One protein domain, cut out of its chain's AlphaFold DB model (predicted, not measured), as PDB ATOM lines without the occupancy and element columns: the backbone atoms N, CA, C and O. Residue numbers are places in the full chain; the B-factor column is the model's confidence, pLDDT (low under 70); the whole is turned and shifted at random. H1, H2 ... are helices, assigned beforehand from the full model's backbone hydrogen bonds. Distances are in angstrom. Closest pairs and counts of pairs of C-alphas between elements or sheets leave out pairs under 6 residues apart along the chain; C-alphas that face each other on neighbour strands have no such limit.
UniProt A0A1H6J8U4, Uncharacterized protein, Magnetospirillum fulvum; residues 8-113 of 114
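Overview. This is residues 8 to 113 of the 114 residues of an uncharacterized protein of Magnetospirillum fulvum (UniProt A0A1H6J8U4). One long helix, H1, makes the middle of the domain, with H3 crossing it near mid-length as an X and the short helices H2 and H4 set around it on other sides. H5 makes a corner with H4 near the first residues of both, passes the first turns of H1 and runs away from the body, so that residues 107 to 113 stick out as an arm. The printed part has 106 residues with five named helices, H1 to H5 in chain order, and no named strand; the class is all helix. It is compact, with a radius of gyration of the C-alphas of 14.2 A, and spans 44 by 31 by 21 A.

Arrangement. H1, residues 8 to 28, touches H3, residues 55 to 71, at a steep tilt of 48 degrees, opposite ways; their closest C-alphas, those of Ala 19 and Ala 64, are 4.8 A apart. With residues 17 to 20 alone, H1 only just touches H2, residues 42 to 50, with 3 pairs of C-alphas within 8 A; the closest are those of Asp 17 and Arg 44, 6.1 A apart. These two run the same way at a steep tilt of 41 degrees. H4, residues 76 to 85, is close to H1 but not clearly touching, the closest C-alphas being those of Ile 18 and Ala 83 at 5.8 A. H5, residues 92 to 111, touches H4 with residues 92 to 99 alone, at a steep tilt of 52 degrees, opposite ways; the closest C-alphas, those of Gly 76 and Ala 95, are 5.4 A apart. H5 is about perpendicular to H1, at 75 degrees, and close but not clearly touching, with the C-alphas of Phe 11 and Ile 98 closest at 6.0 A. The helix packing is mostly crossed, no touching pair standing at a shallow tilt. H3 and H5 are apart, and H2 and H3 are only just apart, closest at 8.1 A. Every O i to N i+4 pair is within hydrogen-bond range in H1, H2, H4 and H5, and 12 of 13 are in H3.

Along the chain. H1 is 29.6 A long from C-alpha 8 at (230.982, 212.391, 132.783) to C-alpha 28 at (219.330, 185.762, 127.040). H3 measures 24.2 A, H2 12.5 A and H4 14.2 A. H5 measures 28.5 A and ends with C-alpha 111 at (216.472, 227.119, 131.696).

Size, cuts and confidence. The two C-alphas farthest apart, those of Glu 36 and Arg 113, are 45.5 A apart. The printed part has no cut. The link from H1 to H2, residues 29 to 41, is long; those from H2 to H3 and from H3 to H4 are tight. The mean pLDDT of the printed part is 90.0, and residues 110 to 113 are under 70.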
ATOM      1  N   ASN A   8     232.188 212.555 133.602       89.62
ATOM      2  CA  ASN A   8     230.982 212.391 132.783       89.62
ATOM      3  C   ASN A   8     231.021 211.106 131.926       89.62
ATOM      4  O   ASN A   8     230.053 210.350 131.874       89.62
ATOM      5  N   GLN A   9     232.159 210.813 131.287       91.81
ATOM      6  CA  GLN A   9     232.320 209.563 130.535       91.81
ATOM      7  C   GLN A   9     232.191 208.346 131.455       91.81
ATOM      8  O   GLN A   9     231.512 207.390 131.092       91.81
ATOM      9  N   THR A  10     232.773 208.401 132.657       93.69
ATOM     10  CA  THR A  10     232.627 207.346 133.668       93.69
ATOM     11  C   THR A  10     231.162 207.118 134.041       93.69
ATOM     12  O   THR A  10     230.709 205.977 134.015       93.69
ATOM     13  N   PHE A  11     230.396 208.179 134.314       94.50
ATOM     14  CA  PHE A  11     228.970 208.069 134.649       94.50
ATOM     15  C   PHE A  11     228.168 207.413 133.526       94.50
ATOM     16  O   PHE A  11     227.407 206.477 133.765       94.50
ATOM     17  N   HIS A  12     228.386 207.850 132.285       94.12
ATOM     18  CA  HIS A  12     227.732 207.248 131.127       94.12
ATOM     19  C   HIS A  12     228.097 205.772 130.938       94.12
ATOM     20  O   HIS A  12     227.227 204.993 130.552       94.12
ATOM     21  N   LEU A  13     229.344 205.379 131.207       95.19
ATOM     22  CA  LEU A  13     229.777 203.985 131.103       95.19
ATOM     23  C   LEU A  13     229.148 203.108 132.188       95.19
ATOM     24  O   LEU A  13     228.658 202.035 131.861       95.19
ATOM     25  N   ILE A  14     229.062 203.589 133.431       95.25
ATOM     26  CA  ILE A  14     228.387 202.865 134.520       95.25
ATOM     27  C   ILE A  14     226.911 202.639 134.182       95.25
ATOM     28  O   ILE A  14     226.420 201.513 134.247       95.25
ATOM     29  N   LEU A  15     226.197 203.689 133.761       96.00
ATOM     30  CA  LEU A  15     224.793 203.546 133.366       96.00
ATOM     31  C   LEU A  15     224.632 202.615 132.157       96.00
ATOM     32  O   LEU A  15     223.665 201.856 132.086       96.00
ATOM     33  N   ALA A  16     225.575 202.654 131.210       95.88
ATOM     34  CA  ALA A  16     225.570 201.752 130.066       95.88
ATOM     35  C   ALA A  16     225.801 200.295 130.484       95.88
ATOM     36  O   ALA A  16     225.141 199.420 129.932       95.88
ATOM     37  N   ASP A  17     226.673 200.030 131.458       96.44
ATOM     38  CA  ASP A  17     226.900 198.682 131.984       96.44
ATOM     39  C   ASP A  17     225.650 198.143 132.686       96.44
ATOM     40  O   ASP A  17     225.245 197.018 132.405       96.44
ATOM     41  N   ILE A  18     224.977 198.952 133.516       96.31
ATOM     42  CA  ILE A  18     223.710 198.562 134.164       96.31
ATOM     43  C   ILE A  18     222.647 198.249 133.102       96.31
ATOM     44  O   ILE A  18     222.024 197.186 133.136       96.31
ATOM     45  N   ALA A  19     222.461 199.138 132.121       97.25
ATOM     46  CA  ALA A  19     221.484 198.934 131.054       97.25
ATOM     47  C   ALA A  19     221.807 197.704 130.191       97.25
ATOM     48  O   ALA A  19     220.908 196.974 129.772       97.25
ATOM     49  N   MET A  20     223.092 197.456 129.937       96.75
ATOM     50  CA  MET A  20     223.551 196.274 129.222       96.75
ATOM     51  C   MET A  20     223.267 195.008 130.033       96.75
ATOM     52  O   MET A  20     222.749 194.043 129.481       96.75
ATOM     53  N   ALA A  21     223.523 195.026 131.341       96.44
ATOM     54  CA  ALA A  21     223.270 193.905 132.239       96.44
ATOM     55  C   ALA A  21     221.788 193.531 132.266       96.44
ATOM     56  O   ALA A  21     221.430 192.367 132.082       96.44
ATOM     57  N   MET A  22     220.925 194.544 132.388       96.56
ATOM     58  CA  MET A  22     219.475 194.411 132.272       96.56
ATOM     59  C   MET A  22     219.063 193.771 130.947       96.56
ATOM     60  O   MET A  22     218.257 192.837 130.921       96.56
ATOM     61  N   ALA A  23     219.605 194.275 129.837       96.56
ATOM     62  CA  ALA A  23     219.228 193.828 128.507       96.56
ATOM     63  C   ALA A  23     219.690 192.395 128.221       96.56
ATOM     64  O   ALA A  23     218.921 191.604 127.671       96.56
ATOM     65  N   VAL A  24     220.913 192.044 128.625       95.38
ATOM     66  CA  VAL A  24     221.453 190.684 128.511       95.38
ATOM     67  C   VAL A  24     220.602 189.716 129.329       95.38
ATOM     68  O   VAL A  24     220.090 188.752 128.758       95.38
ATOM     69  N   ALA A  25     220.344 190.023 130.604       95.50
ATOM     70  CA  ALA A  25     219.506 189.191 131.466       95.50
ATOM     71  C   ALA A  25     218.094 189.002 130.896       95.50
ATOM     72  O   ALA A  25     217.562 187.896 130.896       95.50
ATOM     73  N   THR A  26     217.506 190.058 130.333       95.31
ATOM     74  CA  THR A  26     216.154 190.005 129.756       95.31
ATOM     75  C   THR A  26     216.089 189.182 128.467       95.31
ATOM     76  O   THR A  26     215.140 188.431 128.263       95.31
ATOM     77  N   VAL A  27     217.063 189.335 127.563       94.50
ATOM     78  CA  VAL A  27     217.012 188.714 126.225       94.50
ATOM     79  C   VAL A  27     217.564 187.292 126.227       94.50
ATOM     80  O   VAL A  27     217.103 186.460 125.448       94.50
ATOM     81  N   THR A  28     218.568 187.023 127.059       91.44
ATOM     82  CA  THR A  28     219.330 185.762 127.040       91.44
ATOM     83  C   THR A  28     219.162 184.935 128.311       91.44
ATOM     84  O   THR A  28     219.418 183.738 128.282       91.44
ATOM     85  N   GLY A  29     218.722 185.545 129.418       91.62
ATOM     86  CA  GLY A  29     218.723 184.908 130.738       91.62
ATOM     87  C   GLY A  29     220.109 184.831 131.390       91.62
ATOM     88  O   GLY A  29     220.226 184.319 132.499       91.62
ATOM     89  N   GLU A  30     221.154 185.333 130.728       91.06
ATOM     90  CA  GLU A  30     222.529 185.322 131.226       91.06
ATOM     91  C   GLU A  30     222.860 186.588 132.027       91.06
ATOM     92  O   GLU A  30     222.231 187.636 131.879       91.06
ATOM     93  N   ALA A  31     223.898 186.510 132.856       89.69
ATOM     94  CA  ALA A  31     224.494 187.682 133.486       89.69
ATOM     95  C   ALA A  31     225.610 188.263 132.603       89.69
ATOM     96  O   ALA A  31     226.249 187.541 131.833       89.69
ATOM     97  N   LEU A  32     225.892 189.562 132.749       87.50
ATOM     98  CA  LEU A  32     227.112 190.126 132.172       87.50
ATOM     99  C   LEU A  32     228.350 189.437 132.767       87.50
ATOM    100  O   LEU A  32     228.363 189.120 133.961       87.50
ATOM    101  N   PRO A  33     229.413 189.247 131.968       86.50
ATOM    102  CA  PRO A  33     230.701 188.836 132.494       86.50
ATOM    103  C   PRO A  33     231.221 189.850 133.510       86.50
ATOM    104  O   PRO A  33     231.230 191.051 133.254       86.50
ATOM    105  N   GLN A  34     231.682 189.328 134.641       80.31
ATOM    106  CA  GLN A  34     232.316 190.093 135.706       80.31
ATOM    107  C   GLN A  34     233.812 189.776 135.723       80.31
ATOM    108  O   GLN A  34     234.207 188.625 135.529       80.31
ATOM    109  N   GLU A  35     234.631 190.796 135.950       85.81
ATOM    110  CA  GLU A  35     236.059 190.655 136.252       85.81
ATOM    111  C   GLU A  35     236.282 190.823 137.761       85.81
ATOM    112  O   GLU A  35     235.407 191.312 138.475       85.81
ATOM    113  N   GLU A  36     237.460 190.434 138.256       86.19
ATOM    114  CA  GLU A  36     237.828 190.624 139.671       86.19
ATOM    115  C   GLU A  36     237.818 192.103 140.082       86.19
ATOM    116  O   GLU A  36     237.492 192.438 141.221       86.19
ATOM    117  N   VAL A  37     238.155 192.992 139.144       89.62
ATOM    118  CA  VAL A  37     238.142 194.441 139.330       89.62
ATOM    119  C   VAL A  37     237.202 195.054 138.307       89.62
ATOM    120  O   VAL A  37     237.405 194.919 137.102       89.62
ATOM    121  N   TYR A  38     236.180 195.759 138.785       91.25
ATOM    122  CA  TYR A  38     235.247 196.447 137.903       91.25
ATOM    123  C   TYR A  38     235.903 197.654 137.226       91.25
ATOM    124  O   TYR A  38     236.414 198.562 137.885       91.25
ATOM    125  N   VAL A  39     235.827 197.676 135.896       93.00
ATOM    126  CA  VAL A  39     236.239 198.799 135.053       93.00
ATOM    127  C   VAL A  39     235.037 199.230 134.204       93.00
ATOM    128  O   VAL A  39     234.545 198.420 133.416       93.00
ATOM    129  N   PRO A  40     234.553 200.482 134.316       93.62
ATOM    130  CA  PRO A  40     233.399 200.945 133.549       93.62
ATOM    131  C   PRO A  40     233.557 200.733 132.038       93.62
ATOM    132  O   PRO A  40     234.561 201.133 131.447       93.62
ATOM    133  N   GLY A  41     232.550 200.126 131.409       92.69
ATOM    134  CA  GLY A  41     232.516 199.780 129.986       92.69
ATOM    135  C   GLY A  41     233.092 198.405 129.648       92.69
ATOM    136  O   GLY A  41     232.729 197.831 128.619       92.69
ATOM    137  N   ARG A  42     233.940 197.838 130.511       94.31
ATOM    138  CA  ARG A  42     234.614 196.562 130.251       94.31
ATOM    139  C   ARG A  42     233.665 195.355 130.242       94.31
ATOM    140  O   ARG A  42     233.799 194.544 129.324       94.31
ATOM    141  N   PRO A  43     232.667 195.232 131.142       93.81
ATOM    142  CA  PRO A  43     231.685 194.145 131.071       93.81
ATOM    143  C   PRO A  43     230.941 194.099 129.734       93.81
ATOM    144  O   PRO A  43     230.743 193.026 129.157       93.81
ATOM    145  N   ARG A  44     230.565 195.270 129.200       91.69
ATOM    146  CA  ARG A  44     229.933 195.384 127.883       91.69
ATOM    147  C   ARG A  44     230.861 194.892 126.776       91.69
ATOM    148  O   ARG A  44     230.412 194.125 125.925       91.69
ATOM    149  N   ASP A  45     232.118 195.322 126.784       93.06
ATOM    150  CA  ASP A  45     233.093 194.937 125.761       93.06
ATOM    151  C   ASP A  45     233.332 193.419 125.780       93.06
ATOM    152  O   ASP A  45     233.219 192.767 124.744       93.06
ATOM    153  N   LEU A  46     233.506 192.832 126.966       92.81
ATOM    154  CA  LEU A  46     233.641 191.382 127.147       92.81
ATOM    155  C   LEU A  46     232.428 190.602 126.634       92.81
ATOM    156  O   LEU A  46     232.574 189.538 126.032       92.81
ATOM    157  N   TRP A  47     231.214 191.096 126.872       93.06
ATOM    158  CA  TRP A  47     230.018 190.444 126.342       93.06
ATOM    159  C   TRP A  47     229.949 190.546 124.814       93.06
ATOM    160  O   TRP A  47     229.618 189.568 124.140       93.06
ATOM    161  N   LEU A  48     230.308 191.706 124.255       91.50
ATOM    162  CA  LEU A  48     230.348 191.928 122.809       91.50
ATOM    163  C   LEU A  48     231.398 191.064 122.103       91.50
ATOM    164  O   LEU A  48     231.159 190.664 120.966       91.50
ATOM    165  N   GLU A  49     232.518 190.769 122.761       92.06
ATOM    166  CA  GLU A  49     233.548 189.843 122.273       92.06
ATOM    167  C   GLU A  49     233.051 188.384 122.237       92.06
ATOM    168  O   GLU A  49     233.453 187.617 121.363       92.06
ATOM    169  N   ARG A  50     232.161 187.993 123.162       89.31
ATOM    170  CA  ARG A  50     231.634 186.618 123.272       89.31
ATOM    171  C   ARG A  50     230.486 186.323 122.313       89.31
ATOM    172  O   ARG A  50     230.345 185.189 121.856       89.31
ATOM    173  N   ILE A  51     229.628 187.305 122.049       89.50
ATOM    174  CA  ILE A  51     228.400 187.087 121.282       89.50
ATOM    175  C   ILE A  51     228.636 187.255 119.776       89.50
ATOM    176  O   ILE A  51     229.144 188.272 119.302       89.50
ATOM    177  N   ALA A  52     228.193 186.277 118.987       85.38
ATOM    178  CA  ALA A  52     228.205 186.406 117.534       85.38
ATOM    179  C   ALA A  52     227.258 187.527 117.063       85.38
ATOM    180  O   ALA A  52     226.225 187.822 117.676       85.38
ATOM    181  N   ALA A  53     227.582 188.147 115.926       82.75
ATOM    182  CA  ALA A  53     226.660 189.065 115.272       82.75
ATOM    183  C   ALA A  53     225.370 188.320 114.884       82.75
ATOM    184  O   ALA A  53     225.412 187.286 114.225       82.75
ATOM    185  N   GLY A  54     224.216 188.845 115.300       88.06
ATOM    186  CA  GLY A  54     222.928 188.213 115.033       88.06
ATOM    187  C   GLY A  54     221.751 188.907 115.723       88.06
ATOM    188  O   GLY A  54     221.942 189.921 116.408       88.06
ATOM    189  N   PRO A  55     220.528 188.367 115.572       89.88
ATOM    190  CA  PRO A  55     219.304 188.990 116.079       89.88
ATOM    191  C   PRO A  55     219.316 189.236 117.592       89.88
ATOM    192  O   PRO A  55     218.859 190.281 118.048       89.88
ATOM    193  N   SER A  56     219.881 188.317 118.383       88.94
ATOM    194  CA  SER A  56     219.990 188.480 119.841       88.94
ATOM    195  C   SER A  56     220.875 189.669 120.215       88.94
ATOM    196  O   SER A  56     220.483 190.479 121.051       88.94
ATOM    197  N   ARG A  57     222.018 189.846 119.532       93.62
ATOM    198  CA  ARG A  57     222.907 191.001 119.737       93.62
ATOM    199  C   ARG A  57     222.188 192.316 119.446       93.62
ATOM    200  O   ARG A  57     222.277 193.249 120.236       93.62
ATOM    201  N   GLN A  58     221.440 192.384 118.346       94.50
ATOM    202  CA  GLN A  58     220.672 193.582 117.987       94.50
ATOM    203  C   GLN A  58     219.587 193.906 119.023       94.50
ATOM    204  O   GLN A  58     219.444 195.064 119.411       94.50
ATOM    205  N   ARG A  59     218.859 192.891 119.510       95.31
ATOM    206  CA  ARG A  59     217.830 193.064 120.548       95.31
ATOM    207  C   ARG A  59     218.418 193.572 121.860       95.31
ATOM    208  O   ARG A  59     217.871 194.512 122.427       95.31
ATOM    209  N   VAL A  60     219.537 192.997 122.306       95.62
ATOM    210  CA  VAL A  60     220.234 193.456 123.519       95.62
ATOM    211  C   VAL A  60     220.662 194.912 123.372       95.62
ATOM    212  O   VAL A  60     220.367 195.713 124.249       95.62
ATOM    213  N   LEU A  61     221.291 195.290 122.255       95.25
ATOM    214  CA  LEU A  61     221.750 196.667 122.049       95.25
ATOM    215  C   LEU A  61     220.596 197.678 121.988       95.25
ATOM    216  O   LEU A  61     220.702 198.769 122.553       95.25
ATOM    217  N   ALA A  62     219.489 197.319 121.334       95.19
ATOM    218  CA  ALA A  62     218.296 198.159 121.284       95.19
ATOM    219  C   ALA A  62     217.683 198.350 122.681       95.19
ATOM    220  O   ALA A  62     217.389 199.476 123.081       95.19
ATOM    221  N   LEU A  63     217.550 197.260 123.444       96.06
ATOM    222  CA  LEU A  63     217.008 197.299 124.799       96.06
ATOM    223  C   LEU A  63     217.931 198.057 125.764       96.06
ATOM    224  O   LEU A  63     217.449 198.883 126.535       96.06
ATOM    225  N   ALA A  64     219.246 197.852 125.680       96.38
ATOM    226  CA  ALA A  64     220.229 198.575 126.486       96.38
ATOM    227  C   ALA A  64     220.195 200.084 126.197       96.38
ATOM    228  O   ALA A  64     220.247 200.895 127.119       96.38
ATOM    229  N   SER A  65     220.035 200.479 124.931       94.50
ATOM    230  CA  SER A  65     219.916 201.895 124.554       94.50
ATOM    231  C   SER A  65     218.659 202.546 125.142       94.50
ATOM    232  O   SER A  65     218.722 203.672 125.634       94.50
ATOM    233  N   ALA A  66     217.527 201.834 125.141       93.12
ATOM    234  CA  ALA A  66     216.294 202.303 125.773       93.12
ATOM    235  C   ALA A  66     216.419 202.364 127.308       93.12
ATOM    236  O   ALA A  66     216.031 203.358 127.925       93.12
ATOM    237  N   GLY A  67     217.012 201.334 127.919       93.38
ATOM    238  CA  GLY A  67     217.255 201.268 129.360       93.38
ATOM    239  C   GLY A  67     218.173 202.386 129.851       93.38
ATOM    240  O   GLY A  67     217.892 202.996 130.877       93.38
ATOM    241  N   LEU A  68     219.211 202.732 129.086       93.94
ATOM    242  CA  LEU A  68     220.137 203.813 129.424       93.94
ATOM    243  C   LEU A  68     219.424 205.160 129.605       93.94
ATOM    244  O   LEU A  68     219.723 205.893 130.546       93.94
ATOM    245  N   ALA A  69     218.477 205.485 128.721       88.44
ATOM    246  CA  ALA A  69     217.698 206.716 128.833       88.44
ATOM    247  C   ALA A  69     216.807 206.713 130.086       88.44
ATOM    248  O   ALA A  69     216.708 207.730 130.767       88.44
ATOM    249  N   ALA A  70     216.205 205.566 130.422       90.62
ATOM    250  CA  ALA A  70     215.413 205.426 131.642       90.62
ATOM    251  C   ALA A  70     216.275 205.598 132.904       90.62
ATOM    252  O   ALA A  70     215.901 206.352 133.800       90.62
ATOM    253  N   LEU A  71     217.459 204.978 132.952       92.69
ATOM    254  CA  LEU A  71     218.378 205.078 134.093       92.69
ATOM    255  C   LEU A  71     218.830 206.518 134.379       92.69
ATOM    256  O   LEU A  71     218.951 206.888 135.541       92.69
ATOM    257  N   GLN A  72     219.019 207.352 133.351       91.44
ATOM    258  CA  GLN A  72     219.374 208.773 133.525       91.44
ATOM    259  C   GLN A  72     218.283 209.597 134.227       91.44
ATOM    260  O   GLN A  72     218.549 210.713 134.668       91.44
ATOM    261  N   SER A  73     217.056 209.073 134.305       87.69
ATOM    262  CA  SER A  73     215.935 209.717 134.991       87.69
ATOM    263  C   SER A  73     215.684 209.188 136.405       87.69
ATOM    264  O   SER A  73     214.829 209.740 137.095       87.69
ATOM    265  N   LEU A  74     216.405 208.143 136.833       88.06
ATOM    266  CA  LEU A  74     216.246 207.553 138.160       88.06
ATOM    267  C   LEU A  74     216.913 208.391 139.254       88.06
ATOM    268  O   LEU A  74     217.924 209.063 139.042       88.06
ATOM    269  N   GLU A  75     216.350 208.281 140.452       85.94
ATOM    270  CA  GLU A  75     216.932 208.800 141.688       85.94
ATOM    271  C   GLU A  75     217.870 207.768 142.334       85.94
ATOM    272  O   GLU A  75     217.830 206.579 141.999       85.94
ATOM    273  N   GLY A  76     218.718 208.227 143.263       83.75
ATOM    274  CA  GLY A  76     219.865 207.469 143.777       83.75
ATOM    275  C   GLY A  76     219.516 206.068 144.278       83.75
ATOM    276  O   GLY A  76     220.142 205.100 143.856       83.75
ATOM    277  N   GLU A  77     218.472 205.936 145.101       89.06
ATOM    278  CA  GLU A  77     218.053 204.642 145.662       89.06
ATOM    279  C   GLU A  77     217.620 203.646 144.573       89.06
ATOM    280  O   GLU A  77     218.057 202.494 144.558       89.06
ATOM    281  N   ALA A  78     216.820 204.103 143.607       91.00
ATOM    282  CA  ALA A  78     216.375 203.267 142.498       91.00
ATOM    283  C   ALA A  78     217.550 202.844 141.602       91.00
ATOM    284  O   ALA A  78     217.582 201.705 141.130       91.00
ATOM    285  N   LEU A  79     218.523 203.736 141.384       93.12
ATOM    286  CA  LEU A  79     219.724 203.435 140.609       93.12
ATOM    287  C   LEU A  79     220.607 202.388 141.308       93.12
ATOM    288  O   LEU A  79     221.055 201.444 140.654       93.12
ATOM    289  N   ILE A  80     220.815 202.521 142.620       95.00
ATOM    290  CA  ILE A  80     221.565 201.550 143.435       95.00
ATOM    291  C   ILE A  80     220.895 200.179 143.378       95.00
ATOM    292  O   ILE A  80     221.577 199.169 143.198       95.00
ATOM    293  N   GLU A  81     219.566 200.128 143.473       94.88
ATOM    294  CA  GLU A  81     218.842 198.861 143.414       94.88
ATOM    295  C   GLU A  81     218.983 198.182 142.043       94.88
ATOM    296  O   GLU A  81     219.220 196.974 141.982       94.88
ATOM    297  N   GLN A  82     218.936 198.934 140.935       94.62
ATOM    298  CA  GLN A  82     219.235 198.358 139.616       94.62
ATOM    299  C   GLN A  82     220.684 197.863 139.537       94.62
ATOM    300  O   GLN A  82     220.923 196.740 139.093       94.62
ATOM    301  N   ALA A  83     221.651 198.661 139.990       94.19
ATOM    302  CA  ALA A  83     223.061 198.284 139.961       94.19
ATOM    303  C   ALA A  83     223.304 196.981 140.744       94.19
ATOM    304  O   ALA A  83     223.877 196.033 140.204       94.19
ATOM    305  N   ARG A  84     222.759 196.879 141.964       94.56
ATOM    306  CA  ARG A  84     222.830 195.677 142.805       94.56
ATOM    307  C   ARG A  84     222.177 194.474 142.134       94.56
ATOM    308  O   ARG A  84     222.791 193.411 142.063       94.56
ATOM    309  N   ARG A  85     220.954 194.639 141.623       94.81
ATOM    310  CA  ARG A  85     220.187 193.560 140.987       94.81
ATOM    311  C   ARG A  85     220.927 192.921 139.815       94.81
ATOM    312  O   ARG A  85     220.793 191.719 139.604       94.81
ATOM    313  N   TYR A  86     221.694 193.712 139.070       94.12
ATOM    314  CA  TYR A  86     222.425 193.240 137.896       94.12
ATOM    315  C   TYR A  86     223.945 193.146 138.101       94.12
ATOM    316  O   TYR A  86     224.686 192.949 137.139       94.12
ATOM    317  N   GLY A  87     224.408 193.231 139.353       91.19
ATOM    318  CA  GLY A  87     225.799 192.971 139.725       91.19
ATOM    319  C   GLY A  87     226.800 194.028 139.259       91.19
ATOM    320  O   GLY A  87     227.966 193.701 139.062       91.19
ATOM    321  N   VAL A  88     226.380 195.278 139.059       92.44
ATOM    322  CA  VAL A  88     227.294 196.399 138.793       92.44
ATOM    323  C   VAL A  88     227.643 197.069 140.126       92.44
ATOM    324  O   VAL A  88     226.733 197.527 140.821       92.44
ATOM    325  N   PRO A  89     228.927 197.140 140.522       91.19
ATOM    326  CA  PRO A  89     229.301 197.750 141.789       91.19
ATOM    327  C   PRO A  89     229.140 199.268 141.708       91.19
ATOM    328  O   PRO A  89     229.824 199.954 140.948       91.19
ATOM    329  N   LEU A  90     228.224 199.788 142.519       92.69
ATOM    330  CA  LEU A  90     227.924 201.207 142.622       92.69
ATOM    331  C   LEU A  90     227.781 201.575 144.100       92.69
ATOM    332  O   LEU A  90     226.907 201.053 144.786       92.69
ATOM    333  N   SER A  91     228.660 202.450 144.591       92.06
ATOM    334  CA  SER A  91     228.569 203.010 145.945       92.06
ATOM    335  C   SER A  91     227.510 204.107 146.021       92.06
ATOM    336  O   SER A  91     227.304 204.811 145.029       92.06
ATOM    337  N   ASP A  92     226.958 204.335 147.210       91.56
ATOM    338  CA  ASP A  92     225.940 205.364 147.452       91.56
ATOM    339  C   ASP A  92     226.411 206.774 147.046       91.56
ATOM    340  O   ASP A  92     225.700 207.477 146.329       91.56
ATOM    341  N   ASP A  93     227.647 207.148 147.402       91.19
ATOM    342  CA  ASP A  93     228.233 208.454 147.051       91.19
ATOM    343  C   ASP A  93     228.300 208.661 145.529       91.19
ATOM    344  O   ASP A  93     227.885 209.688 144.995       91.19
ATOM    345  N   LEU A  94     228.773 207.643 144.804       91.44
ATOM    346  CA  LEU A  94     228.868 207.675 143.345       91.44
ATOM    347  C   LEU A  94     227.487 207.687 142.673       91.44
ATOM    348  O   LEU A  94     227.311 208.358 141.657       91.44
ATOM    349  N   ALA A  95     226.501 206.978 143.230       92.19
ATOM    350  CA  ALA A  95     225.125 207.031 142.744       92.19
ATOM    351  C   ALA A  95     224.537 208.442 142.899       92.19
ATOM    352  O   ALA A  95     223.928 208.957 141.959       92.19
ATOM    353  N   ALA A  96     224.772 209.089 144.045       91.06
ATOM    354  CA  ALA A  96     224.355 210.465 144.282       91.06
ATOM    355  C   ALA A  96     225.013 211.436 143.284       91.06
ATOM    356  O   ALA A  96     224.308 212.234 142.663       91.06
ATOM    357  N   GLU A  97     226.326 211.316 143.048       92.44
ATOM    358  CA  GLU A  97     227.035 212.132 142.048       92.44
ATOM    359  C   GLU A  97     226.448 211.976 140.633       92.44
ATOM    360  O   GLU A  97     226.260 212.971 139.922       92.44
ATOM    361  N   ILE A  98     226.137 210.741 140.222       92.69
ATOM    362  CA  ILE A  98     225.518 210.449 138.921       92.69
ATOM    363  C   ILE A  98     224.146 211.125 138.823       92.69
ATOM    364  O   ILE A  98     223.868 211.815 137.837       92.69
ATOM    365  N   CYS A  99     223.294 210.965 139.838       90.81
ATOM    366  CA  CYS A  99     221.959 211.559 139.846       90.81
ATOM    367  C   CYS A  99     222.019 213.090 139.790       90.81
ATOM    368  O   CYS A  99     221.343 213.687 138.949       90.81
ATOM    369  N   THR A 100     222.872 213.730 140.599       90.50
ATOM    370  CA  THR A 100     223.078 215.186 140.550       90.50
ATOM    371  C   THR A 100     223.510 215.633 139.154       90.50
ATOM    372  O   THR A 100     222.914 216.552 138.596       90.50
ATOM    373  N   HIS A 101     224.467 214.936 138.531       89.19
ATOM    374  CA  HIS A 101     224.946 215.282 137.193       89.19
ATOM    375  C   HIS A 101     223.827 215.312 136.138       89.19
ATOM    376  O   HIS A 101     223.740 216.255 135.343       89.19
ATOM    377  N   PHE A 102     222.962 214.295 136.110       85.50
ATOM    378  CA  PHE A 102     221.884 214.218 135.120       85.50
ATOM    379  C   PHE A 102     220.700 215.140 135.445       85.50
ATOM    380  O   PHE A 102     220.087 215.682 134.518       85.50
ATOM    381  N   VAL A 103     220.419 215.394 136.728       85.56
ATOM    382  CA  VAL A 103     219.422 216.387 137.159       85.56
ATOM    383  C   VAL A 103     219.850 217.799 136.766       85.56
ATOM    384  O   VAL A 103     219.072 218.508 136.120       85.56
ATOM    385  N   ASP A 104     221.087 218.190 137.071       84.88
ATOM    386  CA  ASP A 104     221.616 219.521 136.755       84.88
ATOM    387  C   ASP A 104     221.629 219.765 135.248       84.88
ATOM    388  O   ASP A 104     221.194 220.814 134.767       84.88
ATOM    389  N   ARG A 105     222.041 218.754 134.473       80.12
ATOM    390  CA  ARG A 105     222.002 218.807 133.009       80.12
ATOM    391  C   ARG A 105     220.578 218.989 132.478       80.12
ATOM    392  O   ARG A 105     220.380 219.771 131.548       80.12
ATOM    393  N   ARG A 106     219.584 218.294 133.043       76.88
ATOM    394  CA  ARG A 106     218.172 218.445 132.649       76.88
ATOM    395  C   ARG A 106     217.659 219.849 132.965       76.88
ATOM    396  O   ARG A 106     217.032 220.467 132.106       76.88
ATOM    397  N   ASN A 107     217.960 220.358 134.156       74.56
ATOM    398  CA  ASN A 107     217.547 221.693 134.585       74.56
ATOM    399  C   ASN A 107     218.186 222.782 133.713       74.56
ATOM    400  O   ASN A 107     217.477 223.668 133.246       74.56
ATOM    401  N   ALA A 108     219.476 222.666 133.388       74.25
ATOM    402  CA  ALA A 108     220.172 223.609 132.513       74.25
ATOM    403  C   ALA A 108     219.558 223.686 131.102       74.25
ATOM    404  O   ALA A 108     219.430 224.771 130.536       74.25
ATOM    405  N   VAL A 109     219.131 222.548 130.538       70.38
ATOM    406  CA  VAL A 109     218.445 222.506 129.232       70.38
ATOM    407  C   VAL A 109     217.062 223.162 129.294       70.38
ATOM    408  O   VAL A 109     216.644 223.787 128.319       70.38
ATOM    409  N   LEU A 110     216.352 223.041 130.421       68.50
ATOM    410  CA  LEU A 110     215.056 223.695 130.622       68.50
ATOM    411  C   LEU A 110     215.207 225.213 130.771       68.50
ATOM    412  O   LEU A 110     214.450 225.955 130.152       68.50
ATOM    413  N   THR A 111     216.213 225.681 131.514       65.81
ATOM    414  CA  THR A 111     216.472 227.119 131.696       65.81
ATOM    415  C   THR A 111     216.824 227.823 130.383       65.81
ATOM    416  O   THR A 111     216.463 228.977 130.204       65.81
ATOM    417  N   TYR A 112     217.467 227.137 129.432       58.44
ATOM    418  CA  TYR A 112     217.851 227.715 128.134       58.44
ATOM    419  C   TYR A 112     216.692 227.838 127.124       58.44
ATOM    420  O   TYR A 112     216.875 228.385 126.038       58.44
ATOM    421  N   ARG A 113     215.515 227.278 127.433       55.47
ATOM    422  CA  ARG A 113     214.322 227.309 126.567       55.47
ATOM    423  C   ARG A 113     213.315 228.404 126.945       55.47
ATOM    424  O   ARG A 113     212.232 228.425 126.359       55.47
TER     425      ARG A 113